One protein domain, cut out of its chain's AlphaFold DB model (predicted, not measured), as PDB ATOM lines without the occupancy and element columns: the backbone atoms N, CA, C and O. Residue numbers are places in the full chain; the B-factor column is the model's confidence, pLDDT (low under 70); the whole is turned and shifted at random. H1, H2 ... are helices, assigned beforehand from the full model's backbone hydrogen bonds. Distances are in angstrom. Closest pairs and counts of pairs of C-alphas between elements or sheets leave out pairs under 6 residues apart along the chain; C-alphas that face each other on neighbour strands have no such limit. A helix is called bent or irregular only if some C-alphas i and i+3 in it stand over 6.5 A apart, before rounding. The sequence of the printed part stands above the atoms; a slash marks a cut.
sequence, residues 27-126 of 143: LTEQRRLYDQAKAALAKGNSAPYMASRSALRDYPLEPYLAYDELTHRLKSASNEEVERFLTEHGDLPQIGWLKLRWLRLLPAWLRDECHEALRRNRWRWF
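Overview. This is residues 27 to 126 of the 143 residues of an uncharacterized protein of Pseudomonas aeruginosa (UniProt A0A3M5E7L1). Six helices stand one after another in a zigzag along an elongated body, a chain wound in loosely stacked turns, with each helix running roughly across the long axis and against the one before it. H1, H3 and H5 run the same way in one row, H2 and H4 return on one side of that row, and H6 stands at the far end, where a kink of 72 degrees near residue 119 turns its last part aside and residues 119 to 124 stick out. The printed part has 100 residues with six named helices, H1 to H6 in order, and no named strand; the class is all helix. It is only just compact, close to loose, with a radius of gyration of the C-alphas of 15.1 A, and spans 46 by 24 by 18 A.

Arrangement. Start at H1, residues 27 to 41, and go on to H2, residues 47 to 56: they touch as a helical hairpin, opposite ways at a shallow tilt of 26 degrees, and their closest C-alphas, of Ala 37 and Tyr 49, are 4.6 A apart. Next find H3, residues 62 to 72, which touches H1 the same way at a shallow tilt of 9 degrees; the closest C-alphas, of Lys 38 and Leu 65, are 6.5 A apart. H2 and H3, also a helical hairpin, only just touch, with 3 pairs of C-alphas within 8 A, the closest being those of Leu 56 and Glu 62 at 6.0 A. H1, H2 and H3 form an up and down bundle, helices side by side with each running against the one before. H4, residues 79 to 88, is close to H3 but not clearly touching, with the closest C-alphas, of Leu 70 and Val 82, 7.9 A apart. H5, residues 95 to 105, is close but not clearly touching both H3, at 6.8 A between C-alphas 71 and 98, and H4, at 7.2 A between C-alphas 86 and 95. H6, residues 108 to 125, is close but not clearly touching H5, at 6.6 A between C-alphas 103 and 111, and is apart from H4. In H1, H3 and H4 every backbone O i to N i+4 pair is within hydrogen-bond range; in H2 4 of 6 are, in H5 6 of 7 and in H6 12 of 14.

Along the chain. Find C-alpha 27 at (-43.596, -26.869, -44.669); from there H1 runs 20.8 A to C-alpha 41. H2 measures 13.9 A, H3 15.6 A, H4 14.2 A and H5 15.8 A. H6 runs 19.3 A to C-alpha 125 at (-26.153, -20.552, -16.263). H2 and H6 are irregular: C-alphas 51 and 54 are 7.5 A apart, and C-alphas 120 and 123 are 8.8 A apart.

Size, cuts and confidence. Look for the two C-alphas farthest apart, of Thr 28 and Trp 109, at 48.0 A. The printed part has no cut and no long link. Mean pLDDT of the printed part is 87.2, but residues 112 to 126 are under 70.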
ATOM      1  N   LEU A  27     -43.210 -27.085 -46.070       92.19
ATOM      2  CA  LEU A  27     -43.596 -26.869 -44.669       92.19
ATOM      3  C   LEU A  27     -44.565 -27.951 -44.153       92.19
ATOM      4  O   LEU A  27     -44.489 -28.368 -42.998       92.19
ATOM      5  N   THR A  28     -45.473 -28.423 -45.012       93.94
ATOM      6  CA  THR A  28     -46.397 -29.522 -44.697       93.94
ATOM      7  C   THR A  28     -45.645 -30.820 -44.423       93.94
ATOM      8  O   THR A  28     -45.956 -31.522 -43.463       93.94
ATOM      9  N   GLU A  29     -44.625 -31.115 -45.228       94.19
ATOM     10  CA  GLU A  29     -43.801 -32.304 -45.045       94.19
ATOM     11  C   GLU A  29     -42.943 -32.205 -43.779       94.19
ATOM     12  O   GLU A  29     -42.898 -33.153 -43.001       94.19
ATOM     13  N   GLN A  30     -42.353 -31.041 -43.491       95.75
ATOM     14  CA  GLN A  30     -41.619 -30.814 -42.240       95.75
ATOM     15  C   GLN A  30     -42.497 -31.043 -41.003       95.75
ATOM     16  O   GLN A  30     -42.067 -31.700 -40.059       95.75
ATOM     17  N   ARG A  31     -43.754 -30.578 -41.015       96.56
ATOM     18  CA  ARG A  31     -44.712 -30.842 -39.925       96.56
ATOM     19  C   ARG A  31     -44.986 -32.334 -39.757       96.56
ATOM     20  O   ARG A  31     -44.917 -32.847 -38.644       96.56
ATOM     21  N   ARG A  32     -45.230 -33.039 -40.864       96.56
ATOM     22  CA  ARG A  32     -45.475 -34.487 -40.856       96.56
ATOM     23  C   ARG A  32     -44.276 -35.258 -40.294       96.56
ATOM     24  O   ARG A  32     -44.454 -36.137 -39.452       96.56
ATOM     25  N   LEU A  33     -43.065 -34.918 -40.740       97.00
ATOM     26  CA  LEU A  33     -41.818 -35.510 -40.249       97.00
ATOM     27  C   LEU A  33     -41.614 -35.223 -38.760       97.00
ATOM     28  O   LEU A  33     -41.264 -36.131 -38.007       97.00
ATOM     29  N   TYR A  34     -41.888 -33.993 -38.326       97.62
ATOM     30  CA  TYR A  34     -41.807 -33.596 -36.925       97.62
ATOM     31  C   TYR A  34     -42.750 -34.425 -36.045       97.62
ATOM     32  O   TYR A  34     -42.311 -34.997 -35.048       97.62
ATOM     33  N   ASP A  35     -44.024 -34.547 -36.422       97.62
ATOM     34  CA  ASP A  35     -45.013 -35.300 -35.644       97.62
ATOM     35  C   ASP A  35     -44.662 -36.792 -35.576       97.62
ATOM     36  O   ASP A  35     -44.754 -37.418 -34.515       97.62
ATOM     37  N   GLN A  36     -44.183 -37.355 -36.689       97.25
ATOM     38  CA  GLN A  36     -43.703 -38.732 -36.754       97.25
ATOM     39  C   GLN A  36     -42.496 -38.956 -35.831       97.25
ATOM     40  O   GLN A  36     -42.476 -39.920 -35.060       97.25
ATOM     41  N   ALA A  37     -41.504 -38.065 -35.885       97.75
ATOM     42  CA  ALA A  37     -40.320 -38.114 -35.037       97.75
ATOM     43  C   ALA A  37     -40.687 -37.974 -33.554       97.75
ATOM     44  O   ALA A  37     -40.235 -38.768 -32.730       97.75
ATOM     45  N   LYS A  38     -41.574 -37.036 -33.218       97.50
ATOM     46  CA  LYS A  38     -42.057 -36.811 -31.853       97.50
ATOM     47  C   LYS A  38     -42.763 -38.040 -31.281       97.50
ATOM     48  O   LYS A  38     -42.473 -38.459 -30.162       97.50
ATOM     49  N   ALA A  39     -43.659 -38.649 -32.056       97.62
ATOM     50  CA  ALA A  39     -44.369 -39.858 -31.644       97.62
ATOM     51  C   ALA A  39     -43.423 -41.057 -31.453       97.62
ATOM     52  O   ALA A  39     -43.651 -41.890 -30.575       97.62
ATOM     53  N   ALA A  40     -42.364 -41.152 -32.259       97.25
ATOM     54  CA  ALA A  40     -41.348 -42.191 -32.126       97.25
ATOM     55  C   ALA A  40     -40.443 -41.970 -30.905       97.25
ATOM     56  O   ALA A  40     -40.219 -42.909 -30.138       97.25
ATOM     57  N   LEU A  41     -39.999 -40.731 -30.668       96.88
ATOM     58  CA  LEU A  41     -39.199 -40.362 -29.496       96.88
ATOM     59  C   LEU A  41     -39.954 -40.609 -28.189       96.88
ATOM     60  O   LEU A  41     -39.368 -41.126 -27.240       96.88
ATOM     61  N   ALA A  42     -41.265 -40.354 -28.155       94.94
ATOM     62  CA  ALA A  42     -42.109 -40.687 -27.005       94.94
ATOM     63  C   ALA A  42     -42.111 -42.192 -26.664       94.94
ATOM     64  O   ALA A  42     -42.376 -42.569 -25.526       94.94
ATOM     65  N   LYS A  43     -41.790 -43.054 -27.639       95.81
ATOM     66  CA  LYS A  43     -41.645 -44.510 -27.479       95.81
ATOM     67  C   LYS A  43     -40.185 -44.948 -27.278       95.81
ATOM     68  O   LYS A  43     -39.909 -46.143 -27.299       95.81
ATOM     69  N   GLY A  44     -39.251 -44.007 -27.133       93.69
ATOM     70  CA  GLY A  44     -37.815 -44.275 -27.008       93.69
ATOM     71  C   GLY A  44     -37.109 -44.626 -28.324       93.69
ATOM     72  O   GLY A  44     -35.950 -45.031 -28.299       93.69
ATOM     73  N   ASN A  45     -37.777 -44.475 -29.474       95.50
ATOM     74  CA  ASN A  45     -37.194 -44.747 -30.786       95.50
ATOM     75  C   ASN A  45     -36.726 -43.446 -31.455       95.50
ATOM     76  O   ASN A  45     -37.537 -42.676 -31.970       95.50
ATOM     77  N   SER A  46     -35.412 -43.225 -31.495       95.75
ATOM     78  CA  SER A  46     -34.806 -42.047 -32.127       95.75
ATOM     79  C   SER A  46     -34.580 -42.184 -33.635       95.75
ATOM     80  O   SER A  46     -34.284 -41.182 -34.287       95.75
ATOM     81  N   ALA A  47     -34.751 -43.372 -34.227       96.12
ATOM     82  CA  ALA A  47     -34.423 -43.601 -35.635       96.12
ATOM     83  C   ALA A  47     -35.195 -42.683 -36.608       96.12
ATOM     84  O   ALA A  47     -34.558 -42.104 -37.490       96.12
ATOM     85  N   PRO A  48     -36.517 -42.450 -36.449       96.31
ATOM     86  CA  PRO A  48     -37.249 -41.544 -37.337       96.31
ATOM     87  C   PRO A  48     -36.785 -40.088 -37.235       96.31
ATOM     88  O   PRO A  48     -36.758 -39.380 -38.240       96.31
ATOM     89  N   TYR A  49     -36.381 -39.648 -36.042       97.06
ATOM     90  CA  TYR A  49     -35.791 -38.324 -35.854       97.06
ATOM     91  C   TYR A  49     -34.429 -38.226 -36.553       97.06
ATOM     92  O   TYR A  49     -34.214 -37.306 -37.336       97.06
ATOM     93  N   MET A  50     -33.543 -39.208 -36.365       95.56
ATOM     94  CA  MET A  50     -32.223 -39.205 -37.011       95.56
ATOM     95  C   MET A  50     -32.321 -39.186 -38.538       95.56
ATOM     96  O   MET A  50     -31.576 -38.459 -39.190       95.56
ATOM     97  N   ALA A  51     -33.279 -39.925 -39.104       95.88
ATOM     98  CA  ALA A  51     -33.528 -39.945 -40.544       95.88
ATOM     99  C   ALA A  51     -34.071 -38.610 -41.090       95.88
ATOM    100  O   ALA A  51     -33.808 -38.266 -42.238       95.88
ATOM    101  N   SER A  52     -34.822 -37.855 -40.282       95.06
ATOM    102  CA  SER A  52     -35.460 -36.593 -40.691       95.06
ATOM    103  C   SER A  52     -34.700 -35.335 -40.257       95.06
ATOM    104  O   SER A  52     -35.075 -34.234 -40.653       95.06
ATOM    105  N   ARG A  53     -33.603 -35.473 -39.504       94.00
ATOM    106  CA  ARG A  53     -32.847 -34.351 -38.928       94.00
ATOM    107  C   ARG A  53     -32.368 -33.337 -39.968       94.00
ATOM    108  O   ARG A  53     -32.475 -32.137 -39.751       94.00
ATOM    109  N   SER A  54     -31.876 -33.800 -41.118       93.00
ATOM    110  CA  SER A  54     -31.436 -32.911 -42.204       93.00
ATOM    111  C   SER A  54     -32.598 -32.127 -42.820       93.00
ATOM    112  O   SER A  54     -32.458 -30.934 -43.075       93.00
ATOM    113  N   ALA A  55     -33.755 -32.770 -43.003       92.75
ATOM    114  CA  ALA A  55     -34.964 -32.148 -43.540       92.75
ATOM    115  C   ALA A  55     -35.621 -31.159 -42.558       92.75
ATOM    116  O   ALA A  55     -36.323 -30.238 -42.983       92.75
ATOM    117  N   LEU A  56     -35.386 -31.346 -41.255       95.31
ATOM    118  CA  LEU A  56     -35.907 -30.511 -40.172       95.31
ATOM    119  C   LEU A  56     -34.939 -29.414 -39.712       95.31
ATOM    120  O   LEU A  56     -35.320 -28.626 -38.856       95.31
ATOM    121  N   ARG A  57     -33.729 -29.310 -40.277       92.06
ATOM    122  CA  ARG A  57     -32.701 -28.354 -39.821       92.06
ATOM    123  C   ARG A  57     -33.202 -26.909 -39.736       92.06
ATOM    124  O   ARG A  57     -32.871 -26.199 -38.796       92.06
ATOM    125  N   ASP A  58     -34.010 -26.495 -40.709       91.38
ATOM    126  CA  ASP A  58     -34.526 -25.125 -40.802       91.38
ATOM    127  C   ASP A  58     -35.940 -25.000 -40.184       91.38
ATOM    128  O   ASP A  58     -36.588 -23.957 -40.278       91.38
ATOM    129  N   TYR A  59     -36.445 -26.069 -39.550       95.19
ATOM    130  CA  TYR A  59     -37.758 -26.102 -38.916       95.19
ATOM    131  C   TYR A  59     -37.680 -25.564 -37.474       95.19
ATOM    132  O   TYR A  59     -36.977 -26.146 -36.647       95.19
ATOM    133  N   PRO A  60     -38.447 -24.519 -37.102       94.12
ATOM    134  CA  PRO A  60     -38.264 -23.817 -35.824       94.12
ATOM    135  C   PRO A  60     -38.392 -24.671 -34.554       94.12
ATOM    136  O   PRO A  60     -37.861 -24.302 -33.510       94.12
ATOM    137  N   LEU A  61     -39.124 -25.788 -34.612       95.81
ATOM    138  CA  LEU A  61     -39.336 -26.670 -33.459       95.81
ATOM    139  C   LEU A  61     -38.367 -27.857 -33.413       95.81
ATOM    140  O   LEU A  61     -38.437 -28.637 -32.465       95.81
ATOM    141  N   GLU A  62     -37.467 -28.009 -34.386       96.38
ATOM    142  CA  GLU A  62     -36.461 -29.081 -34.387       96.38
ATOM    143  C   GLU A  62     -35.649 -29.165 -33.081       96.38
ATOM    144  O   GLU A  62     -35.540 -30.282 -32.557       96.38
ATOM    145  N   PRO A  63     -35.235 -28.044 -32.442       96.44
ATOM    146  CA  PRO A  63     -34.479 -28.099 -31.191       96.44
ATOM    147  C   PRO A  63     -35.203 -28.823 -30.049       96.44
ATOM    148  O   PRO A  63     -34.569 -29.324 -29.120       96.44
ATOM    149  N   TYR A  64     -36.536 -28.916 -30.103       96.06
ATOM    150  CA  TYR A  64     -37.319 -29.670 -29.124       96.06
ATOM    151  C   TYR A  64     -37.178 -31.184 -29.314       96.06
ATOM    152  O   TYR A  64     -37.096 -31.907 -28.325       96.06
ATOM    153  N   LEU A  65     -37.097 -31.669 -30.559       97.00
ATOM    154  CA  LEU A  65     -36.825 -33.086 -30.826       97.00
ATOM    155  C   LEU A  65     -35.393 -33.441 -30.432       97.00
ATOM    156  O   LEU A  65     -35.170 -34.472 -29.802       97.00
ATOM    157  N   ALA A  66     -34.440 -32.557 -30.742       96.44
ATOM    158  CA  ALA A  66     -33.051 -32.709 -30.334       96.44
ATOM    159  C   ALA A  66     -32.914 -32.762 -28.801       96.44
ATOM    160  O   ALA A  66     -32.202 -33.615 -28.270       96.44
ATOM    161  N   TYR A  67     -33.656 -31.907 -28.087       96.50
ATOM    162  CA  TYR A  67     -33.743 -31.936 -26.628       96.50
ATOM    163  C   TYR A  67     -34.280 -33.274 -26.107       96.50
ATOM    164  O   TYR A  67     -33.677 -33.857 -25.202       96.50
ATOM    165  N   ASP A  68     -35.405 -33.757 -26.643       95.81
ATOM    166  CA  ASP A  68     -36.048 -34.998 -26.191       95.81
ATOM    167  C   ASP A  68     -35.138 -36.210 -26.430       95.81
ATOM    168  O   ASP A  68     -34.962 -37.051 -25.544       95.81
ATOM    169  N   GLU A  69     -34.496 -36.257 -27.597       96.56
ATOM    170  CA  GLU A  69     -33.555 -37.307 -27.968       96.56
ATOM    171  C   GLU A  69     -32.329 -37.329 -27.048       96.56
ATOM    172  O   GLU A  69     -32.048 -38.360 -26.428       96.56
ATOM    173  N   LEU A  70     -31.662 -36.184 -26.866       96.25
ATOM    174  CA  LEU A  70     -30.504 -36.065 -25.979       96.25
ATOM    175  C   LEU A  70     -30.876 -36.411 -24.534       96.25
ATOM    176  O   LEU A  70     -30.135 -37.095 -23.829       96.25
ATOM    177  N   THR A  71     -32.052 -35.973 -24.089       94.38
ATOM    178  CA  THR A  71     -32.565 -36.226 -22.740       94.38
ATOM    179  C   THR A  71     -32.838 -37.713 -22.495       94.38
ATOM    180  O   THR A  71     -32.640 -38.187 -21.368       94.38
ATOM    181  N   HIS A  72     -33.276 -38.446 -23.523       93.56
ATOM    182  CA  HIS A  72     -33.517 -39.886 -23.465       93.56
ATOM    183  C   HIS A  72     -32.207 -40.672 -23.309       93.56
ATOM    184  O   HIS A  72     -32.101 -41.524 -22.425       93.56
ATOM    185  N   ARG A  73     -31.176 -40.339 -24.096       94.81
ATOM    186  CA  ARG A  73     -29.867 -41.018 -24.049       94.81
ATOM    187  C   ARG A  73     -28.809 -40.316 -23.196       94.81
ATOM    188  O   ARG A  73     -27.625 -40.617 -23.310       94.81
ATOM    189  N   LEU A  74     -29.210 -39.408 -22.307       94.00
ATOM    190  CA  LEU A  74     -28.282 -38.532 -21.582       94.00
ATOM    191  C   LEU A  74     -27.196 -39.285 -20.799       94.00
ATOM    192  O   LEU A  74     -26.099 -38.775 -20.623       94.00
ATOM    193  N   LYS A  75     -27.488 -40.506 -20.331       91.31
ATOM    194  CA  LYS A  75     -26.523 -41.344 -19.599       91.31
ATOM    195  C   LYS A  75     -25.336 -41.805 -20.450       91.31
ATOM    196  O   LYS A  75     -24.306 -42.139 -19.881       91.31
ATOM    197  N   SER A  76     -25.500 -41.877 -21.769       93.00
ATOM    198  CA  SER A  76     -24.468 -42.308 -22.716       93.00
ATOM    199  C   SER A  76     -23.979 -41.178 -23.624       93.00
ATOM    200  O   SER A  76     -23.102 -41.412 -24.450       93.00
ATOM    201  N   ALA A  77     -24.548 -39.976 -23.510       93.25
ATOM    202  CA  ALA A  77     -24.067 -38.795 -24.219       93.25
ATOM    203  C   ALA A  77     -22.714 -38.338 -23.650       93.25
ATOM    204  O   ALA A  77     -22.469 -38.449 -22.446       93.25
ATOM    205  N   SER A  78     -21.842 -37.819 -24.516       89.38
ATOM    206  CA  SER A  78     -20.554 -37.268 -24.090       89.38
ATOM    207  C   SER A  78     -20.740 -35.889 -23.451       89.38
ATOM    208  O   SER A  78     -21.734 -35.199 -23.703       89.38
ATOM    209  N   ASN A  79     -19.784 -35.462 -22.626       85.62
ATOM    210  CA  ASN A  79     -19.851 -34.141 -22.000       85.62
ATOM    211  C   ASN A  79     -19.818 -33.028 -23.054       85.62
ATOM    212  O   ASN A  79     -20.613 -32.097 -22.983       85.62
ATOM    213  N   GLU A  80     -18.973 -33.175 -24.073       86.12
ATOM    214  CA  GLU A  80     -18.803 -32.217 -25.169       86.12
ATOM    215  C   GLU A  80     -20.099 -32.051 -25.963       86.12
ATOM    216  O   GLU A  80     -20.463 -30.947 -26.365       86.12
ATOM    217  N   GLU A  81     -20.828 -33.147 -26.179       90.50
ATOM    218  CA  GLU A  81     -22.118 -33.105 -26.854       90.50
ATOM    219  C   GLU A  81     -23.158 -32.324 -26.046       90.50
ATOM    220  O   GLU A  81     -23.856 -31.473 -26.605       90.50
ATOM    221  N   VAL A  82     -23.247 -32.585 -24.738       90.56
ATOM    222  CA  VAL A  82     -24.182 -31.880 -23.856       90.56
ATOM    223  C   VAL A  82     -23.808 -30.404 -23.748       90.56
ATOM    224  O   VAL A  82     -24.680 -29.547 -23.860       90.56
ATOM    225  N   GLU A  83     -22.528 -30.077 -23.586       87.38
ATOM    226  CA  GLU A  83     -22.045 -28.694 -23.530       87.38
ATOM    227  C   GLU A  83     -22.326 -27.925 -24.819       87.38
ATOM    228  O   GLU A  83     -22.811 -26.788 -24.766       87.38
ATOM    229  N   ARG A  84     -22.090 -28.552 -25.978       89.00
ATOM    230  CA  ARG A  84     -22.441 -27.977 -27.280       89.00
ATOM    231  C   ARG A  84     -23.938 -27.708 -27.367       89.00
ATOM    232  O   ARG A  84     -24.326 -26.583 -27.661       89.00
ATOM    233  N   PHE A  85     -24.772 -28.686 -27.007       93.56
ATOM    234  CA  PHE A  85     -26.225 -28.521 -27.018       93.56
ATOM    235  C   PHE A  85     -26.689 -27.378 -26.102       93.56
ATOM    236  O   PHE A  85     -27.523 -26.560 -26.483       93.56
ATOM    237  N   LEU A  86     -26.127 -27.278 -24.894       90.38
ATOM    238  CA  LEU A  86     -26.437 -26.201 -23.948       90.38
ATOM    239  C   LEU A  86     -25.971 -24.820 -24.432       90.38
ATOM    240  O   LEU A  86     -26.528 -23.813 -23.992       90.38
ATOM    241  N   THR A  87     -24.944 -24.772 -25.279       89.12
ATOM    242  CA  THR A  87     -24.421 -23.538 -25.876       89.12
ATOM    243  C   THR A  87     -25.283 -23.092 -27.051       89.12
ATOM    244  O   THR A  87     -25.620 -21.915 -27.141       89.12
ATOM    245  N   GLU A  88     -25.677 -24.030 -27.912       90.94
ATOM    246  CA  GLU A  88     -26.486 -23.779 -29.110       90.94
ATOM    247  C   GLU A  88     -27.962 -23.506 -28.779       90.94
ATOM    248  O   GLU A  88     -28.584 -22.657 -29.411       90.94
ATOM    249  N   HIS A  89     -28.512 -24.171 -27.756       92.75
ATOM    250  CA  HIS A  89     -29.936 -24.120 -27.389       92.75
ATOM    251  C   HIS A  89     -30.163 -23.674 -25.937       92.75
ATOM    252  O   HIS A  89     -31.092 -24.108 -25.246       92.75
ATOM    253  N   GLY A  90     -29.270 -22.816 -25.435       86.62
ATOM    254  CA  GLY A  90     -29.294 -22.292 -24.066       86.62
ATOM    255  C   GLY A  90     -30.497 -21.401 -23.730       86.62
ATOM    256  O   GLY A  90     -30.702 -21.079 -22.559       86.62
ATOM    257  N   ASP A  91     -31.267 -21.002 -24.736       88.06
ATOM    258  CA  ASP A  91     -32.472 -20.175 -24.678       88.06
ATOM    259  C   ASP A  91     -33.770 -20.989 -24.549       88.06
ATOM    260  O   ASP A  91     -34.807 -20.425 -24.189       88.06
ATOM    261  N   LEU A  92     -33.722 -22.310 -24.771       90.12
ATOM    262  CA  LEU A  92     -34.892 -23.171 -24.612       90.12
ATOM    263  C   LEU A  92     -35.454 -23.069 -23.180       90.12
ATOM    264  O   LEU A  92     -34.714 -23.265 -22.209       90.12
ATOM    265  N   PRO A  93     -36.773 -22.861 -23.002       91.06
ATOM    266  CA  PRO A  93     -37.387 -22.715 -21.678       91.06
ATOM    267  C   PRO A  93     -37.088 -23.885 -20.730       91.06
ATOM    268  O   PRO A  93     -36.900 -23.707 -19.524       91.06
ATOM    269  N   GLN A  94     -37.022 -25.098 -21.278       88.94
ATOM    270  CA  GLN A  94     -36.792 -26.336 -20.541       88.94
ATOM    271  C   GLN A  94     -35.311 -26.671 -20.307       88.94
ATOM    272  O   GLN A  94     -35.016 -27.648 -19.618       88.94
ATOM    273  N   ILE A  95     -34.364 -25.868 -20.810       91.19
ATOM    274  CA  ILE A  95     -32.930 -26.194 -20.763       91.19
ATOM    275  C   ILE A  95     -32.396 -26.363 -19.333       91.19
ATOM    276  O   ILE A  95     -31.474 -27.141 -19.081       91.19
ATOM    277  N   GLY A  96     -33.002 -25.673 -18.362       89.25
ATOM    278  CA  GLY A  96     -32.650 -25.800 -16.949       89.25
ATOM    279  C   GLY A  96     -32.809 -27.230 -16.422       89.25
ATOM    280  O   GLY A  96     -31.993 -27.679 -15.617       89.25
ATOM    281  N   TRP A  97     -33.806 -27.975 -16.909       90.88
ATOM    282  CA  TRP A  97     -34.029 -29.368 -16.517       90.88
ATOM    283  C   TRP A  97     -32.934 -30.296 -17.038       90.88
ATOM    284  O   TRP A  97     -32.488 -31.176 -16.296       90.88
ATOM    285  N   LEU A  98     -32.461 -30.070 -18.268       92.50
ATOM    286  CA  LEU A  98     -31.334 -30.808 -18.836       92.50
ATOM    287  C   LEU A  98     -30.061 -30.569 -18.022       92.50
ATOM    288  O   LEU A  98     -29.426 -31.535 -17.606       92.50
ATOM    289  N   LYS A  99     -29.752 -29.308 -17.680       90.31
ATOM    290  CA  LYS A  99     -28.604 -28.964 -16.819       90.31
ATOM    291  C   LYS A  99     -28.659 -29.701 -15.479       90.31
ATOM    292  O   LYS A  99     -27.684 -30.320 -15.070       90.31
ATOM    293  N   LEU A 100     -29.816 -29.698 -14.810       89.62
ATOM    294  CA  LEU A 100     -30.003 -30.393 -13.529       89.62
ATOM    295  C   LEU A 100     -29.902 -31.919 -13.646       89.62
ATOM    296  O   LEU A 100     -29.456 -32.588 -12.712       89.62
ATOM    297  N   ARG A 101     -30.370 -32.502 -14.753       92.00
ATOM    298  CA  ARG A 101     -30.248 -33.944 -14.990       92.00
ATOM    299  C   ARG A 101     -28.795 -34.322 -15.265       92.00
ATOM    300  O   ARG A 101     -28.315 -35.273 -14.662       92.00
ATOM    301  N   TRP A 102     -28.104 -33.546 -16.091       91.12
ATOM    302  CA  TRP A 102     -26.704 -33.766 -16.435       91.12
ATOM    303  C   TRP A 102     -25.787 -33.639 -15.214       91.12
ATOM    304  O   TRP A 102     -25.048 -34.571 -14.923       91.12
ATOM    305  N   LEU A 103     -25.940 -32.588 -14.397       88.00
ATOM    306  CA  LEU A 103     -25.171 -32.413 -13.153       88.00
ATOM    307  C   LEU A 103     -25.298 -33.601 -12.185       88.00
ATOM    308  O   LEU A 103     -24.355 -33.896 -11.460       88.00
ATOM    309  N   ARG A 104     -26.444 -34.296 -12.165       88.88
ATOM    310  CA  ARG A 104     -26.634 -35.500 -11.335       88.88
ATOM    311  C   ARG A 104     -25.900 -36.729 -11.872       88.88
ATOM    312  O   ARG A 104     -25.632 -37.639 -11.094       88.88
ATOM    313  N   LEU A 105     -25.605 -36.762 -13.169       88.94
ATOM    314  CA  LEU A 105     -24.887 -37.853 -13.828       88.94
ATOM    315  C   LEU A 105     -23.367 -37.669 -13.779       88.94
ATOM    316  O   LEU A 105     -22.642 -38.658 -13.838       88.94
ATOM    317  N   LEU A 106     -22.883 -36.432 -13.631       86.31
ATOM    318  CA  LEU A 106     -21.451 -36.160 -13.529       86.31
ATOM    319  C   LEU A 106     -20.840 -36.817 -12.280       86.31
ATOM    320  O   LEU A 106     -21.477 -36.813 -11.219       86.31
ATOM    321  N   PRO A 107     -19.601 -37.334 -12.351       82.00
ATOM    322  CA  PRO A 107     -18.878 -37.817 -11.180       82.00
ATOM    323  C   PRO A 107     -18.561 -36.674 -10.204       82.00
ATOM    324  O   PRO A 107     -18.530 -35.505 -10.582       82.00
ATOM    325  N   ALA A 108     -18.329 -37.009  -8.928       80.19
ATOM    326  CA  ALA A 108     -18.169 -36.025  -7.850       80.19
ATOM    327  C   ALA A 108     -17.100 -34.959  -8.145       80.19
ATOM    328  O   ALA A 108     -17.385 -33.773  -8.027       80.19
ATOM    329  N   TRP A 109     -15.930 -35.383  -8.621       73.12
ATOM    330  CA  TRP A 109     -14.818 -34.487  -8.948       73.12
ATOM    331  C   TRP A 109     -15.169 -33.474 -10.049       73.12
ATOM    332  O   TRP A 109     -14.817 -32.303  -9.951       73.12
ATOM    333  N   LEU A 110     -15.941 -33.889 -11.056       73.94
ATOM    334  CA  LEU A 110     -16.380 -33.007 -12.137       73.94
ATOM    335  C   LEU A 110     -17.540 -32.099 -11.699       73.94
ATOM    336  O   LEU A 110     -17.671 -30.970 -12.170       73.94
ATOM    337  N   ARG A 111     -18.372 -32.561 -10.751       71.12
ATOM    338  CA  ARG A 111     -19.398 -31.716 -10.125       71.12
ATOM    339  C   ARG A 111     -18.783 -30.569  -9.342       71.12
ATOM    340  O   ARG A 111     -19.367 -29.495  -9.386       71.12
ATOM    341  N   ASP A 112     -17.658 -30.768  -8.660       68.75
ATOM    342  CA  ASP A 112     -17.000 -29.712  -7.880       68.75
ATOM    343  C   ASP A 112     -16.442 -28.609  -8.787       68.75
ATOM    344  O   ASP A 112     -16.687 -27.423  -8.545       68.75
ATOM    345  N   GLU A 113     -15.816 -28.986  -9.903       67.25
ATOM    346  CA  GLU A 113     -15.354 -28.054 -10.935       67.25
ATOM    347  C   GLU A 113     -16.525 -27.297 -11.590       67.25
ATOM    348  O   GLU A 113     -16.522 -26.061 -11.679       67.25
ATOM    349  N   CYS A 114     -17.602 -28.014 -11.931       63.28
ATOM    350  CA  CYS A 114     -18.859 -27.408 -12.368       63.28
ATOM    351  C   CYS A 114     -19.476 -26.506 -11.290       63.28
ATOM    352  O   CYS A 114     -20.018 -25.457 -11.623       63.28
ATOM    353  N   HIS A 115     -19.401 -26.854 -10.005       63.06
ATOM    354  CA  HIS A 115     -19.921 -26.053  -8.896       63.06
ATOM    355  C   HIS A 115     -19.114 -24.772  -8.684       63.06
ATOM    356  O   HIS A 115     -19.700 -23.749  -8.334       63.06
ATOM    357  N   GLU A 116     -17.802 -24.794  -8.909       58.19
ATOM    358  CA  GLU A 116     -16.922 -23.620  -8.916       58.19
ATOM    359  C   GLU A 116     -17.299 -22.670 -10.064       58.19
ATOM    360  O   GLU A 116     -17.469 -21.460  -9.875       58.19
ATOM    361  N   ALA A 117     -17.486 -23.224 -11.267       59.31
ATOM    362  CA  ALA A 117     -17.931 -22.491 -12.449       59.31
ATOM    363  C   ALA A 117     -19.359 -21.933 -12.275       59.31
ATOM    364  O   ALA A 117     -19.610 -20.752 -12.538       59.31
ATOM    365  N   LEU A 118     -20.275 -22.738 -11.729       59.19
ATOM    366  CA  LEU A 118     -21.633 -22.348 -11.356       59.19
ATOM    367  C   LEU A 118     -21.622 -21.313 -10.235       59.19
ATOM    368  O   LEU A 118     -22.397 -20.373 -10.303       59.19
ATOM    369  N   ARG A 119     -20.764 -21.398  -9.214       58.78
ATOM    370  CA  ARG A 119     -20.663 -20.357  -8.173       58.78
ATOM    371  C   ARG A 119     -20.234 -19.024  -8.778       58.78
ATOM    372  O   ARG A 119     -20.839 -18.005  -8.438       58.78
ATOM    373  N   ARG A 120     -19.259 -19.044  -9.696       58.47
ATOM    374  CA  ARG A 120     -18.751 -17.856 -10.404       58.47
ATOM    375  C   ARG A 120     -19.775 -17.241 -11.364       58.47
ATOM    376  O   ARG A 120     -19.844 -16.020 -11.452       58.47
ATOM    377  N   ASN A 121     -20.609 -18.048 -12.031       56.91
ATOM    378  CA  ASN A 121     -21.529 -17.593 -13.088       56.91
ATOM    379  C   ASN A 121     -22.989 -18.076 -12.934       56.91
ATOM    380  O   ASN A 121     -23.721 -18.204 -13.918       56.91
ATOM    381  N   ARG A 122     -23.447 -18.291 -11.693       46.88
ATOM    382  CA  ARG A 122     -24.750 -18.904 -11.336       46.88
ATOM    383  C   ARG A 122     -25.939 -18.314 -12.081       46.88
ATOM    384  O   ARG A 122     -26.842 -19.029 -12.492       46.88
ATOM    385  N   TRP A 123     -25.927 -16.999 -12.245       49.78
ATOM    386  CA  TRP A 123     -27.007 -16.239 -12.866       49.78
ATOM    387  C   TRP A 123     -27.042 -16.429 -14.386       49.78
ATOM    388  O   TRP A 123     -28.112 -16.594 -14.966       49.78
ATOM    389  N   ARG A 124     -25.864 -16.524 -15.015       56.44
ATOM    390  CA  ARG A 124     -25.703 -16.738 -16.458       56.44
ATOM    391  C   ARG A 124     -26.106 -18.157 -16.868       56.44
ATOM    392  O   ARG A 124     -26.705 -18.351 -17.916       56.44
ATOM    393  N   TRP A 125     -25.846 -19.141 -16.006       51.78
ATOM    394  CA  TRP A 125     -26.153 -20.552 -16.263       51.78
ATOM    395  C   TRP A 125     -27.645 -20.904 -16.210       51.78
ATOM    396  O   TRP A 125     -28.061 -21.839 -16.890       51.78
ATOM    397  N   PHE A 126     -28.463 -20.174 -15.452       59.03
ATOM    398  CA  PHE A 126     -29.906 -20.437 -15.339       59.03
ATOM    399  C   PHE A 126     -30.781 -19.384 -16.027       59.03
ATOM    400  O   PHE A 126     -31.982 -19.348 -15.771       59.03
TER     401      PHE A 126